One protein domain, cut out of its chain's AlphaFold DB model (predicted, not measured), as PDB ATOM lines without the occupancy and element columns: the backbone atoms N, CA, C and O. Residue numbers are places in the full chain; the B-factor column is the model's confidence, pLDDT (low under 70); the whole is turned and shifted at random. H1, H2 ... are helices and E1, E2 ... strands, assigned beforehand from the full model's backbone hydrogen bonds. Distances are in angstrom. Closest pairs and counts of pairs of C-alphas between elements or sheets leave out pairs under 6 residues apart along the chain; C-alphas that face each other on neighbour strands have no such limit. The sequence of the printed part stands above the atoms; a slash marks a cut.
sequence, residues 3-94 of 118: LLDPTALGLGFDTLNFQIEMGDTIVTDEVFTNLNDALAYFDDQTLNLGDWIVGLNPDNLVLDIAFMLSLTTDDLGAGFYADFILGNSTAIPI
ATOM      1  N   LEU A   3     -19.691  38.934 -51.393       95.75
ATOM      2  CA  LEU A   3     -19.669  39.026 -49.938       95.75
ATOM      3  C   LEU A   3     -20.948  38.363 -49.432       95.75
ATOM      4  O   LEU A   3     -22.019  38.685 -49.947       95.75
ATOM      5  N   LEU A   4     -20.823  37.402 -48.521       96.31
ATOM      6  CA  LEU A   4     -21.918  36.524 -48.126       96.31
ATOM      7  C   LEU A   4     -21.939  36.325 -46.608       96.31
ATOM      8  O   LEU A   4     -20.893  36.304 -45.956       96.31
ATOM      9  N   ASP A   5     -23.146  36.129 -46.079       96.25
ATOM     10  CA  ASP A   5     -23.419  35.614 -44.733       96.25
ATOM     11  C   ASP A   5     -22.599  36.263 -43.588       96.25
ATOM     12  O   ASP A   5     -21.985  35.554 -42.778       96.25
ATOM     13  N   PRO A   6     -22.557  37.606 -43.461       97.56
ATOM     14  CA  PRO A   6     -21.806  38.229 -42.383       97.56
ATOM     15  C   PRO A   6     -22.448  37.946 -41.029       97.56
ATOM     16  O   PRO A   6     -23.662  38.028 -40.847       97.56
ATOM     17  N   THR A   7     -21.617  37.657 -40.034       97.19
ATOM     18  CA  THR A   7     -22.064  37.438 -38.663       97.19
ATOM     19  C   THR A   7     -21.102  38.077 -37.672       97.19
ATOM     20  O   THR A   7     -19.881  37.954 -37.780       97.19
ATOM     21  N   ALA A   8     -21.667  38.716 -36.650       97.56
ATOM     22  CA  ALA A   8     -20.927  39.173 -35.486       97.56
ATOM     23  C   ALA A   8     -21.101  38.223 -34.297       97.56
ATOM     24  O   ALA A   8     -22.169  37.653 -34.073       97.56
ATOM     25  N   LEU A   9     -20.036  38.091 -33.512       97.06
ATOM     26  CA  LEU A   9     -20.026  37.422 -32.216       97.06
ATOM     27  C   LEU A   9     -20.052  38.466 -31.102       97.06
ATOM     28  O   LEU A   9     -19.492  39.552 -31.255       97.06
ATOM     29  N   GLY A  10     -20.660  38.130 -29.963       95.00
ATOM     30  CA  GLY A  10     -20.748  39.045 -28.823       95.00
ATOM     31  C   GLY A  10     -21.424  40.364 -29.206       95.00
ATOM     32  O   GLY A  10     -22.514  40.357 -29.776       95.00
ATOM     33  N   LEU A  11     -20.768  41.485 -28.896       94.06
ATOM     34  CA  LEU A  11     -21.189  42.828 -29.314       94.06
ATOM     35  C   LEU A  11     -20.570  43.272 -30.658       94.06
ATOM     36  O   LEU A  11     -20.862  44.364 -31.135       94.06
ATOM     37  N   GLY A  12     -19.772  42.415 -31.307       96.19
ATOM     38  CA  GLY A  12     -19.133  42.681 -32.595       96.19
ATOM     39  C   GLY A  12     -17.740  43.293 -32.464       96.19
ATOM     40  O   GLY A  12     -16.786  42.588 -32.140       96.19
ATOM     41  N   PHE A  13     -17.613  44.575 -32.805       97.50
ATOM     42  CA  PHE A  13     -16.348  45.307 -32.832       97.50
ATOM     43  C   PHE A  13     -16.542  46.797 -32.549       97.50
ATOM     44  O   PHE A  13     -17.603  47.347 -32.842       97.50
ATOM     45  N   ASP A  14     -15.480  47.458 -32.082       97.00
ATOM     46  CA  ASP A  14     -15.404  48.926 -32.031       97.00
ATOM     47  C   ASP A  14     -14.970  49.489 -33.383       97.00
ATOM     48  O   ASP A  14     -15.440  50.526 -33.850       97.00
ATOM     49  N   THR A  15     -14.023  48.806 -34.028       98.25
ATOM     50  CA  THR A  15     -13.573  49.141 -35.378       98.25
ATOM     51  C   THR A  15     -13.229  47.878 -36.151       98.25
ATOM     52  O   THR A  15     -12.549  46.990 -35.635       98.25
ATOM     53  N   LEU A  16     -13.673  47.829 -37.402       98.44
ATOM     54  CA  LEU A  16     -13.336  46.802 -38.376       98.44
ATOM     55  C   LEU A  16     -12.719  47.481 -39.597       98.44
ATOM     56  O   LEU A  16     -13.363  48.321 -40.214       98.44
ATOM     57  N   ASN A  17     -11.489  47.121 -39.948       98.50
ATOM     58  CA  ASN A  17     -10.899  47.462 -41.236       98.50
ATOM     59  C   ASN A  17     -10.931  46.221 -42.134       98.50
ATOM     60  O   ASN A  17     -10.390  45.172 -41.768       98.50
ATOM     61  N   PHE A  18     -11.565  46.359 -43.294       97.88
ATOM     62  CA  PHE A  18     -11.516  45.399 -44.376       97.88
ATOM     63  C   PHE A  18     -10.709  45.946 -45.549       97.88
ATOM     64  O   PHE A  18     -11.115  46.897 -46.216       97.88
ATOM     65  N   GLN A  19      -9.605  45.274 -45.844       97.88
ATOM     66  CA  GLN A  19      -8.699  45.654 -46.910       97.88
ATOM     67  C   GLN A  19      -8.474  44.487 -47.871       97.88
ATOM     68  O   GLN A  19      -8.351  43.328 -47.466       97.88
ATOM     69  N   ILE A  20      -8.411  44.811 -49.160       96.38
ATOM     70  CA  ILE A  20      -8.065  43.877 -50.227       96.38
ATOM     71  C   ILE A  20      -6.897  44.458 -51.006       96.38
ATOM     72  O   ILE A  20      -6.945  45.605 -51.460       96.38
ATOM     73  N   GLU A  21      -5.884  43.633 -51.206       96.19
ATOM     74  CA  GLU A  21      -4.719  43.943 -52.020       96.19
ATOM     75  C   GLU A  21      -4.645  42.967 -53.197       96.19
ATOM     76  O   GLU A  21      -4.884  41.773 -53.025       96.19
ATOM     77  N   MET A  22      -4.363  43.476 -54.398       94.69
ATOM     78  CA  MET A  22      -4.070  42.680 -55.592       94.69
ATOM     79  C   MET A  22      -2.665  43.028 -56.085       94.69
ATOM     80  O   MET A  22      -2.411  44.175 -56.464       94.69
ATOM     81  N   GLY A  23      -1.760  42.047 -56.075       92.38
ATOM     82  CA  GLY A  23      -0.321  42.302 -56.187       92.38
ATOM     83  C   GLY A  23       0.138  43.212 -55.046       92.38
ATOM     84  O   GLY A  23      -0.121  42.905 -53.893       92.38
ATOM     85  N   ASP A  24       0.730  44.359 -55.383       90.19
ATOM     86  CA  ASP A  24       1.141  45.394 -54.416       90.19
ATOM     87  C   ASP A  24       0.171  46.603 -54.388       90.19
ATOM     88  O   ASP A  24       0.546  47.728 -54.041       90.19
ATOM     89  N   THR A  25      -1.059  46.435 -54.897       92.81
ATOM     90  CA  THR A  25      -2.045  47.522 -55.018       92.81
ATOM     91  C   THR A  25      -3.248  47.276 -54.122       92.81
ATOM     92  O   THR A  25      -3.982  46.305 -54.299       92.81
ATOM     93  N   ILE A  26      -3.517  48.217 -53.217       95.00
ATOM     94  CA  ILE A  26      -4.753  48.240 -52.432       95.00
ATOM     95  C   ILE A  26      -5.916  48.588 -53.362       95.00
ATOM     96  O   ILE A  26      -5.956  49.668 -53.955       95.00
ATOM     97  N   VAL A  27      -6.872  47.671 -53.479       94.69
ATOM     98  CA  VAL A  27      -8.060  47.819 -54.337       94.69
ATOM     99  C   VAL A  27      -9.327  48.076 -53.531       94.69
ATOM    100  O   VAL A  27     -10.343  48.499 -54.079       94.69
ATOM    101  N   THR A  28      -9.284  47.836 -52.224       95.81
ATOM    102  CA  THR A  28     -10.357  48.145 -51.276       95.81
ATOM    103  C   THR A  28      -9.735  48.386 -49.907       95.81
ATOM    104  O   THR A  28      -8.846  47.635 -49.517       95.81
ATOM    105  N   ASP A  29     -10.191  49.416 -49.200       97.69
ATOM    106  CA  ASP A  29      -9.799  49.749 -47.825       97.69
ATOM    107  C   ASP A  29     -10.991  50.452 -47.170       97.69
ATOM    108  O   ASP A  29     -11.220  51.645 -47.378       97.69
ATOM    109  N   GLU A  30     -11.816  49.672 -46.478       97.81
ATOM    110  CA  GLU A  30     -13.067  50.118 -45.873       97.81
ATOM    111  C   GLU A  30     -12.982  49.992 -44.354       97.81
ATOM    112  O   GLU A  30     -12.670  48.929 -43.812       97.81
ATOM    113  N   VAL A  31     -13.299  51.081 -43.655       98.50
ATOM    114  CA  VAL A  31     -13.277  51.132 -42.192       98.50
ATOM    115  C   VAL A  31     -14.690  51.321 -41.665       98.50
ATOM    116  O   VAL A  31     -15.342  52.331 -41.933       98.50
ATOM    117  N   PHE A  32     -15.132  50.378 -40.841       98.44
ATOM    118  CA  PHE A  32     -16.421  50.401 -40.170       98.44
ATOM    119  C   PHE A  32     -16.232  50.690 -38.685       98.44
ATOM    120  O   PHE A  32     -15.471  50.016 -37.993       98.44
ATOM    121  N   THR A  33     -16.979  51.665 -38.182       97.75
ATOM    122  CA  THR A  33     -17.107  51.971 -36.745       97.75
ATOM    123  C   THR A  33     -18.499  51.633 -36.210       97.75
ATOM    124  O   THR A  33     -18.832  51.936 -35.067       97.75
ATOM    125  N   ASN A  34     -19.336  51.025 -37.054       96.81
ATOM    126  CA  ASN A  34     -20.695  50.621 -36.743       96.81
ATOM    127  C   ASN A  34     -20.930  49.206 -37.276       96.81
ATOM    128  O   ASN A  34     -20.719  48.933 -38.459       96.81
ATOM    129  N   LEU A  35     -21.400  48.322 -36.397       97.25
ATOM    130  CA  LEU A  35     -21.696  46.939 -36.744       97.25
ATOM    131  C   LEU A  35     -22.752  46.823 -37.856       97.25
ATOM    132  O   LEU A  35     -22.589  46.011 -38.760       97.25
ATOM    133  N   ASN A  36     -23.815  47.631 -37.820       97.75
ATOM    134  CA  ASN A  36     -24.887  47.548 -38.815       97.75
ATOM    135  C   ASN A  36     -24.397  47.930 -40.216       97.75
ATOM    136  O   ASN A  36     -24.841  47.330 -41.191       97.75
ATOM    137  N   ASP A  37     -23.474  48.888 -40.312       97.94
ATOM    138  CA  ASP A  37     -22.914  49.313 -41.598       97.94
ATOM    139  C   ASP A  37     -22.029  48.214 -42.195       97.94
ATOM    140  O   ASP A  37     -22.114  47.942 -43.390       97.94
ATOM    141  N   ALA A  38     -21.242  47.519 -41.364       97.94
ATOM    142  CA  ALA A  38     -20.480  46.361 -41.821       97.94
ATOM    143  C   ALA A  38     -21.395  45.205 -42.231       97.94
ATOM    144  O   ALA A  38     -21.208  44.642 -43.304       97.94
ATOM    145  N   LEU A  39     -22.408  44.865 -41.424       97.88
ATOM    146  CA  LEU A  39     -23.369  43.821 -41.790       97.88
ATOM    147  C   LEU A  39     -24.002  44.132 -43.150       97.88
ATOM    148  O   LEU A  39     -23.953  43.292 -44.034       97.88
ATOM    149  N   ALA A  40     -24.489  45.356 -43.361       97.25
ATOM    150  CA  ALA A  40     -25.071  45.758 -44.639       97.25
ATOM    151  C   ALA A  40     -24.065  45.739 -45.805       97.25
ATOM    152  O   ALA A  40     -24.441  45.426 -46.931       97.25
ATOM    153  N   TYR A  41     -22.796  46.075 -45.557       96.81
ATOM    154  CA  TYR A  41     -21.750  46.033 -46.579       96.81
ATOM    155  C   TYR A  41     -21.433  44.602 -47.028       96.81
ATOM    156  O   TYR A  41     -21.236  44.354 -48.217       96.81
ATOM    157  N   PHE A  42     -21.385  43.661 -46.083       97.38
ATOM    158  CA  PHE A  42     -21.037  42.267 -46.347       97.38
ATOM    159  C   PHE A  42     -22.240  41.373 -46.703       97.38
ATOM    160  O   PHE A  42     -22.026  40.230 -47.095       97.38
ATOM    161  N   ASP A  43     -23.476  41.866 -46.586       96.31
ATOM    162  CA  ASP A  43     -24.711  41.097 -46.803       96.31
ATOM    163  C   ASP A  43     -25.114  41.048 -48.288       96.31
ATOM    164  O   ASP A  43     -25.635  42.017 -48.857       96.31
ATOM    165  N   ASP A  44     -24.843  39.904 -48.922       91.88
ATOM    166  CA  ASP A  44     -25.241  39.558 -50.292       91.88
ATOM    167  C   ASP A  44     -24.855  40.605 -51.353       91.88
ATOM    168  O   ASP A  44     -25.545  40.825 -52.356       91.88
ATOM    169  N   GLN A  45     -23.708  41.255 -51.154       91.12
ATOM    170  CA  GLN A  45     -23.185  42.253 -52.081       91.12
ATOM    171  C   GLN A  45     -22.151  41.667 -53.038       91.12
ATOM    172  O   GLN A  45     -21.438  40.702 -52.755       91.12
ATOM    173  N   THR A  46     -22.015  42.316 -54.196       91.75
ATOM    174  CA  THR A  46     -20.892  42.060 -55.101       91.75
ATOM    175  C   THR A  46     -19.954  43.252 -55.122       91.75
ATOM    176  O   THR A  46     -20.356  44.372 -55.422       91.75
ATOM    177  N   LEU A  47     -18.681  42.991 -54.843       91.69
ATOM    178  CA  LEU A  47     -17.612  43.967 -54.951       91.69
ATOM    179  C   LEU A  47     -16.876  43.798 -56.281       91.69
ATOM    180  O   LEU A  47     -16.397  42.706 -56.622       91.69
ATOM    181  N   ASN A  48     -16.785  44.889 -57.036       90.81
ATOM    182  CA  ASN A  48     -15.979  44.950 -58.244       90.81
ATOM    183  C   ASN A  48     -14.543  45.338 -57.878       90.81
ATOM    184  O   ASN A  48     -14.296  46.472 -57.486       90.81
ATOM    185  N   LEU A  49     -13.610  44.400 -58.044       90.12
ATOM    186  CA  LEU A  49     -12.190  44.606 -57.747       90.12
ATOM    187  C   LEU A  49     -11.427  45.279 -58.904       90.12
ATOM    188  O   LEU A  49     -10.240  45.554 -58.782       90.12
ATOM    189  N   GLY A  50     -12.088  45.552 -60.032       88.88
ATOM    190  CA  GLY A  50     -11.457  46.131 -61.214       88.88
ATOM    191  C   GLY A  50     -10.796  45.084 -62.112       88.88
ATOM    192  O   GLY A  50     -11.299  43.969 -62.252       88.88
ATOM    193  N   ASP A  51      -9.705  45.472 -62.775       88.50
ATOM    194  CA  ASP A  51      -8.971  44.606 -63.700       88.50
ATOM    195  C   ASP A  51      -8.047  43.647 -62.939       88.50
ATOM    196  O   ASP A  51      -7.163  44.061 -62.192       88.50
ATOM    197  N   TRP A  52      -8.239  42.350 -63.165       88.50
ATOM    198  CA  TRP A  52      -7.496  41.287 -62.492       88.50
ATOM    199  C   TRP A  52      -6.059  41.178 -62.996       88.50
ATOM    200  O   TRP A  52      -5.226  40.615 -62.294       88.50
ATOM    201  N   ILE A  53      -5.753  41.739 -64.173       88.56
ATOM    202  CA  ILE A  53      -4.387  41.781 -64.712       88.56
ATOM    203  C   ILE A  53      -3.436  42.482 -63.734       88.56
ATOM    204  O   ILE A  53      -2.275  42.095 -63.649       88.56
ATOM    205  N   VAL A  54      -3.928  43.457 -62.963       88.00
ATOM    206  CA  VAL A  54      -3.132  44.190 -61.964       88.00
ATOM    207  C   VAL A  54      -2.587  43.265 -60.873       88.00
ATOM    208  O   VAL A  54      -1.469  43.464 -60.414       88.00
ATOM    209  N   GLY A  55      -3.347  42.235 -60.493       89.75
ATOM    210  CA  GLY A  55      -2.925  41.250 -59.497       89.75
ATOM    211  C   GLY A  55      -2.171  40.055 -60.077       89.75
ATOM    212  O   GLY A  55      -1.797  39.162 -59.324       89.75
ATOM    213  N   LEU A  56      -1.977  39.964 -61.397       93.19
ATOM    214  CA  LEU A  56      -1.248  38.841 -61.986       93.19
ATOM    215  C   LEU A  56       0.256  39.070 -61.882       93.19
ATOM    216  O   LEU A  56       0.788  40.057 -62.390       93.19
ATOM    217  N   ASN A  57       0.964  38.093 -61.323       91.06
ATOM    218  CA  ASN A  57       2.412  38.070 -61.426       91.06
ATOM    219  C   ASN A  57       2.814  37.860 -62.909       91.06
ATOM    220  O   ASN A  57       2.369  36.890 -63.537       91.06
ATOM    221  N   PRO A  58       3.649  38.744 -63.490       89.88
ATOM    222  CA  PRO A  58       3.957  38.729 -64.921       89.88
ATOM    223  C   PRO A  58       4.760  37.500 -65.367       89.88
ATOM    224  O   PRO A  58       4.735  37.158 -66.549       89.88
ATOM    225  N   ASP A  59       5.442  36.820 -64.442       93.44
ATOM    226  CA  ASP A  59       6.327  35.699 -64.757       93.44
ATOM    227  C   ASP A  59       5.588  34.355 -64.790       93.44
ATOM    228  O   ASP A  59       5.975  33.452 -65.534       93.44
ATOM    229  N   ASN A  60       4.531  34.194 -63.985       92.38
ATOM    230  CA  ASN A  60       3.837  32.910 -63.819       92.38
ATOM    231  C   ASN A  60       2.311  32.973 -64.001       92.38
ATOM    232  O   ASN A  60       1.667  31.924 -63.973       92.38
ATOM    233  N   LEU A  61       1.744  34.167 -64.213       89.94
ATOM    234  CA  LEU A  61       0.309  34.404 -64.407       89.94
ATOM    235  C   LEU A  61      -0.565  33.907 -63.242       89.94
ATOM    236  O   LEU A  61      -1.748  33.617 -63.429       89.94
ATOM    237  N   VAL A  62       0.007  33.794 -62.043       93.19
ATOM    238  CA  VAL A  62      -0.731  33.502 -60.813       93.19
ATOM    239  C   VAL A  62      -1.279  34.812 -60.259       93.19
ATOM    240  O   VAL A  62      -0.561  35.809 -60.195       93.19
ATOM    241  N   LEU A  63      -2.557  34.799 -59.873       92.75
ATOM    242  CA  LEU A  63      -3.192  35.912 -59.177       92.75
ATOM    243  C   LEU A  63      -2.662  35.992 -57.747       92.75
ATOM    244  O   LEU A  63      -2.838  35.050 -56.972       92.75
ATOM    245  N   ASP A  64      -2.057  37.124 -57.421       94.12
ATOM    246  CA  ASP A  64      -1.683  37.514 -56.073       94.12
ATOM    247  C   ASP A  64      -2.781  38.405 -55.490       94.12
ATOM    248  O   ASP A  64      -3.092  39.471 -56.027       94.12
ATOM    249  N   ILE A  65      -3.435  37.918 -54.440       94.00
ATOM    250  CA  ILE A  65      -4.539  38.607 -53.784       94.00
ATOM    251  C   ILE A  65      -4.525  38.303 -52.288       94.00
ATOM    252  O   ILE A  65      -4.455  37.140 -51.878       94.00
ATOM    253  N   ALA A  66      -4.632  39.348 -51.474       94.75
ATOM    254  CA  ALA A  66      -4.667  39.256 -50.023       94.75
ATOM    255  C   ALA A  66      -5.934  39.912 -49.469       94.75
ATOM    256  O   ALA A  66      -6.328  40.999 -49.889       94.75
ATOM    257  N   PHE A  67      -6.553  39.242 -48.496       94.56
ATOM    258  CA  PHE A  67      -7.705  39.740 -47.749       94.56
ATOM    259  C   PHE A  67      -7.279  39.961 -46.311       94.56
ATOM    260  O   PHE A  67      -6.784  39.043 -45.654       94.56
ATOM    261  N   MET A  68      -7.486  41.171 -45.819       96.44
ATOM    262  CA  MET A  68      -7.127  41.556 -44.467       96.44
ATOM    263  C   MET A  68      -8.377  42.050 -43.767       96.44
ATOM    264  O   MET A  68      -9.037  42.986 -44.211       96.44
ATOM    265  N   LEU A  69      -8.695  41.395 -42.659       96.50
ATOM    266  CA  LEU A  69      -9.808  41.753 -41.805       96.50
ATOM    267  C   LEU A  69      -9.247  42.015 -40.411       96.50
ATOM    268  O   LEU A  69      -8.881  41.088 -39.690       96.50
ATOM    269  N   SER A  70      -9.114  43.291 -40.069       97.12
ATOM    270  CA  SER A  70      -8.534  43.737 -38.804       97.12
ATOM    271  C   SER A  70      -9.626  44.277 -37.902       97.12
ATOM    272  O   SER A  70     -10.311  45.232 -38.254       97.12
ATOM    273  N   LEU A  71      -9.775  43.679 -36.726       96.69
ATOM    274  CA  LEU A  71     -10.803  44.033 -35.759       96.69
ATOM    275  C   LEU A  71     -10.158  44.548 -34.472       96.69
ATOM    276  O   LEU A  71      -9.184  43.973 -33.987       96.69
ATOM    277  N   THR A  72     -10.718  45.616 -33.911       97.75
ATOM    278  CA  THR A  72     -10.411  46.105 -32.560       97.75
ATOM    279  C   THR A  72     -11.684  46.086 -31.721       97.75
ATOM    280  O   THR A  72     -12.745  46.496 -32.193       97.75
ATOM    281  N   THR A  73     -11.578  45.575 -30.497       97.19
ATOM    282  CA  THR A  73     -12.670  45.498 -29.522       97.19
ATOM    283  C   THR A  73     -12.099  45.399 -28.108       97.19
ATOM    284  O   THR A  73     -11.017  44.827 -27.925       97.19
ATOM    285  N   ASP A  74     -12.808  45.929 -27.115       96.25
ATOM    286  CA  ASP A  74     -12.543  45.697 -25.691       96.25
ATOM    287  C   ASP A  74     -13.450  44.617 -25.060       96.25
ATOM    288  O   ASP A  74     -13.271  44.254 -23.891       96.25
ATOM    289  N   ASP A  75     -14.347  44.019 -25.850       96.31
ATOM    290  CA  ASP A  75     -15.319  43.024 -25.409       96.31
ATOM    291  C   ASP A  75     -14.815  41.577 -25.545       96.31
ATOM    292  O   ASP A  75     -14.400  41.090 -26.602       96.31
ATOM    293  N   LEU A  76     -14.925  40.816 -24.452       95.38
ATOM    294  CA  LEU A  76     -14.578  39.396 -24.435       95.38
ATOM    295  C   LEU A  76     -15.546  38.571 -25.293       95.38
ATOM    296  O   LEU A  76     -16.745  38.510 -25.026       95.38
ATOM    297  N   GLY A  77     -14.992  37.855 -26.272       94.62
ATOM    298  CA  GLY A  77     -15.758  36.989 -27.172       94.62
ATOM    299  C   GLY A  77     -16.412  37.724 -28.342       94.62
ATOM    300  O   GLY A  77     -17.197  37.111 -29.064       94.62
ATOM    301  N   ALA A  78     -16.095  39.006 -28.534       97.12
ATOM    302  CA  ALA A  78     -16.514  39.743 -29.713       97.12
ATOM    303  C   ALA A  78     -15.702  39.319 -30.948       97.12
ATOM    304  O   ALA A  78     -14.569  38.838 -30.848       97.12
ATOM    305  N   GLY A  79     -16.306  39.441 -32.122       96.56
ATOM    306  CA  GLY A  79     -15.694  39.020 -33.374       96.56
ATOM    307  C   GLY A  79     -16.606  39.258 -34.565       96.56
ATOM    308  O   GLY A  79     -17.784  39.575 -34.412       96.56
ATOM    309  N   PHE A  80     -16.053  39.082 -35.760       97.81
ATOM    310  CA  PHE A  80     -16.772  39.227 -37.019       97.81
ATOM    311  C   PHE A  80     -16.228  38.219 -38.028       97.81
ATOM    312  O   PHE A  80     -15.012  38.057 -38.144       97.81
ATOM    313  N   TYR A  81     -17.117  37.544 -38.745       96.12
ATOM    314  CA  TYR A  81     -16.766  36.669 -39.857       96.12
ATOM    315  C   TYR A  81     -17.768  36.845 -40.994       96.12
ATOM    316  O   TYR A  81     -18.924  37.193 -40.767       96.12
ATOM    317  N   ALA A  82     -17.300  36.624 -42.214       95.94
ATOM    318  CA  ALA A  82     -18.090  36.665 -43.433       95.94
ATOM    319  C   ALA A  82     -17.487  35.674 -44.431       95.94
ATOM    320  O   ALA A  82     -16.287  35.379 -44.369       95.94
ATOM    321  N   ASP A  83     -18.313  35.199 -45.353       95.88
ATOM    322  CA  ASP A  83     -17.903  34.300 -46.419       95.88
ATOM    323  C   ASP A  83     -17.635  35.088 -47.705       95.88
ATOM    324  O   ASP A  83     -18.335  36.044 -48.051       95.88
ATOM    325  N   PHE A  84     -16.599  34.682 -48.442       94.44
ATOM    326  CA  PHE A  84     -16.196  35.342 -49.682       94.44
ATOM    327  C   PHE A  84     -16.156  34.354 -50.839       94.44
ATOM    328  O   PHE A  84     -15.587  33.266 -50.737       94.44
ATOM    329  N   ILE A  85     -16.690  34.771 -51.989       93.50
ATOM    330  CA  ILE A  85     -16.532  34.047 -53.250       93.50
ATOM    331  C   ILE A  85     -15.834  34.915 -54.292       93.50
ATOM    332  O   ILE A  85     -16.247  36.033 -54.619       93.50
ATOM    333  N   LEU A  86     -14.753  34.383 -54.854       91.00
ATOM    334  CA  LEU A  86     -13.982  35.052 -55.892       91.00
ATOM    335  C   LEU A  86     -14.346  34.502 -57.260       91.00
ATOM    336  O   LEU A  86     -14.380  33.298 -57.493       91.00
ATOM    337  N   GLY A  87     -14.595  35.423 -58.182       87.56
ATOM    338  CA  GLY A  87     -14.882  35.107 -59.566       87.56
ATOM    339  C   GLY A  87     -14.603  36.315 -60.439       87.56
ATOM    340  O   GLY A  87     -14.988  37.437 -60.096       87.56
ATOM    341  N   ASN A  88     -13.938  36.072 -61.565       81.62
ATOM    342  CA  ASN A  88     -13.769  37.064 -62.611       81.62
ATOM    343  C   ASN A  88     -15.056  37.100 -63.446       81.62
ATOM    344  O   ASN A  88     -15.298  36.227 -64.281       81.62
ATOM    345  N   SER A  89     -15.918  38.074 -63.162       69.69
ATOM    346  CA  SER A  89     -17.109  38.320 -63.968       69.69
ATOM    347  C   SER A  89     -16.735  39.246 -65.119       69.69
ATOM    348  O   SER A  89     -16.281  40.368 -64.901       69.69
ATOM    349  N   THR A  90     -16.933  38.788 -66.354       64.56
ATOM    350  CA  THR A  90     -16.855  39.688 -67.506       64.56
ATOM    351  C   THR A  90     -18.090  40.582 -67.494       64.56
ATOM    352  O   THR A  90     -19.209  40.095 -67.326       64.56
ATOM    353  N   ALA A  91     -17.902  41.897 -67.643       60.44
ATOM    354  CA  ALA A  91     -19.015  42.828 -67.774       60.44
ATOM    355  C   ALA A  91     -19.949  42.332 -68.888       60.44
ATOM    356  O   ALA A  91     -19.531  42.206 -70.041       60.44
ATOM    357  N   ILE A  92     -21.198  42.010 -68.541       61.88
ATOM    358  CA  ILE A  92     -22.174  41.529 -69.518       61.88
ATOM    359  C   ILE A  92     -22.444  42.689 -70.485       61.88
ATOM    360  O   ILE A  92     -22.886  43.753 -70.036       61.88
ATOM    361  N   PRO A  93     -22.190  42.529 -71.798       66.44
ATOM    362  CA  PRO A  93     -22.468  43.581 -72.761       66.44
ATOM    363  C   PRO A  93     -23.934  43.999 -72.672       66.44
ATOM    364  O   PRO A  93     -24.825  43.147 -72.636       66.44
ATOM    365  N   ILE A  94     -24.180  45.312 -72.654       78.19
ATOM    366  CA  ILE A  94     -25.537  45.864 -72.648       78.19
ATOM    367  C   ILE A  94     -26.300  45.214 -73.811       78.19
ATOM    368  O   ILE A  94     -25.814  45.279 -74.948       78.19
TER     369      ILE A  94
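What this domain is: This is residues 3 to 94 of the 118 residues of an uncharacterized protein of Gammaproteobacteria bacterium SG8_30 (UniProt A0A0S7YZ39). Two small antiparallel sheets, E3 - E2 - E4 and E1 - E5, make two walls of a loose trough; they come near each other at one end, by the turn from E4 to E5, and H1 packs in the angle between them, beside E1 and over E3. The short H2 sits at the other end of the three-stranded sheet, and the tail, residues 86 to 94, runs on away from the end of E5. The printed part has 92 residues, with the named elements E1, E2, E3, H1, H2, E4 and E5 in that order along the chain, two helices and five strands, and its class is mixed. It is only just loose, close to compact, with a radius of gyration of the C-alphas of 15.2 A, and its outline is flat, spanning 45 by 33 by 17 A.

How they stand to each other: Start at residue 3, where E1, residues 3 to 9, runs antiparallel to its neighbour E5, residues 79 to 85, at 167 degrees between their directions. Look for N 7 and O 81, 2.8 A apart and within hydrogen-bond range. Next comes E2, residues 15 to 22, which is apart from E1 and only just apart from E5, the closest C-alphas of E2 and E5 being 8.4 A apart. E2 forms a hairpin with E3, residues 25 to 32, antiparallel at 167 degrees, and here N 18 and O 30 are within range at 2.8 A. On the other side of E2 lies E4, residues 65 to 72, antiparallel to it at 170 degrees, with N 19 and O 68 at 2.9 A. E3 and E4 are the edge strands of this sheet, which is twisted, its C-alphas lying up to 4.1 A off the best plane. H1, residues 35 to 42, is on this sheet at a height of 9.4 A, over E3 and along the strands, at 8 degrees to E3 on the local plane. The closest C-alphas of H1 and E1 are those of Phe 42 and Leu 3, 5.0 A apart. H2, residues 52 to 55, is on the same face as H1 at a height of 7.1 A, over none of the strands, but only just, with 2 of its C-alphas falling on E2. The closest C-alphas of H2 and E2 are those of Gly 55 and Met 22, 4.3 A apart, while H1 and H2 are apart. E3, H1, H2 and E4 form a split strand-helix-strand unit, two strands running the same way with helices between and E2 between them in the sheet; its crossover is right-handed. The closest C-alphas of E4 and E5 are those of Leu 71 and Gly 79, 7.4 A apart. In H1 every O i to N i+4 pair is within hydrogen-bond range; H2 is too short for such a pair.

Where its parts are: Find C-alpha 3 at (-19.669, 39.026, -49.938); from there E1 runs 17.8 A to residue 9. E2 then covers 23.3 A from residue 15 to 22, and E3 comes back over 20.9 A from residue 25 to 32. H1 begins at C-alpha 35, (-21.696, 46.939, -36.744), and measures 10.7 A to residue 42; H2 follows at residues 52 to 55. E4 covers 23.3 A from residue 65 to 72, and E5 runs 20.5 A from residue 79 to C-alpha 85 at (-16.532, 34.047, -53.250).

The domain as a whole: The two C-alphas farthest apart are those of Leu 76 and Ile 94, 49.9 A. The printed part has no cut, and no link is long: those from E1 to E2, E2 to E3 and E3 to H1 are tight, and the others are short. The mean pLDDT of the printed part is 92.9, and you will find the values under 70 at residues 89 to 93 of this model.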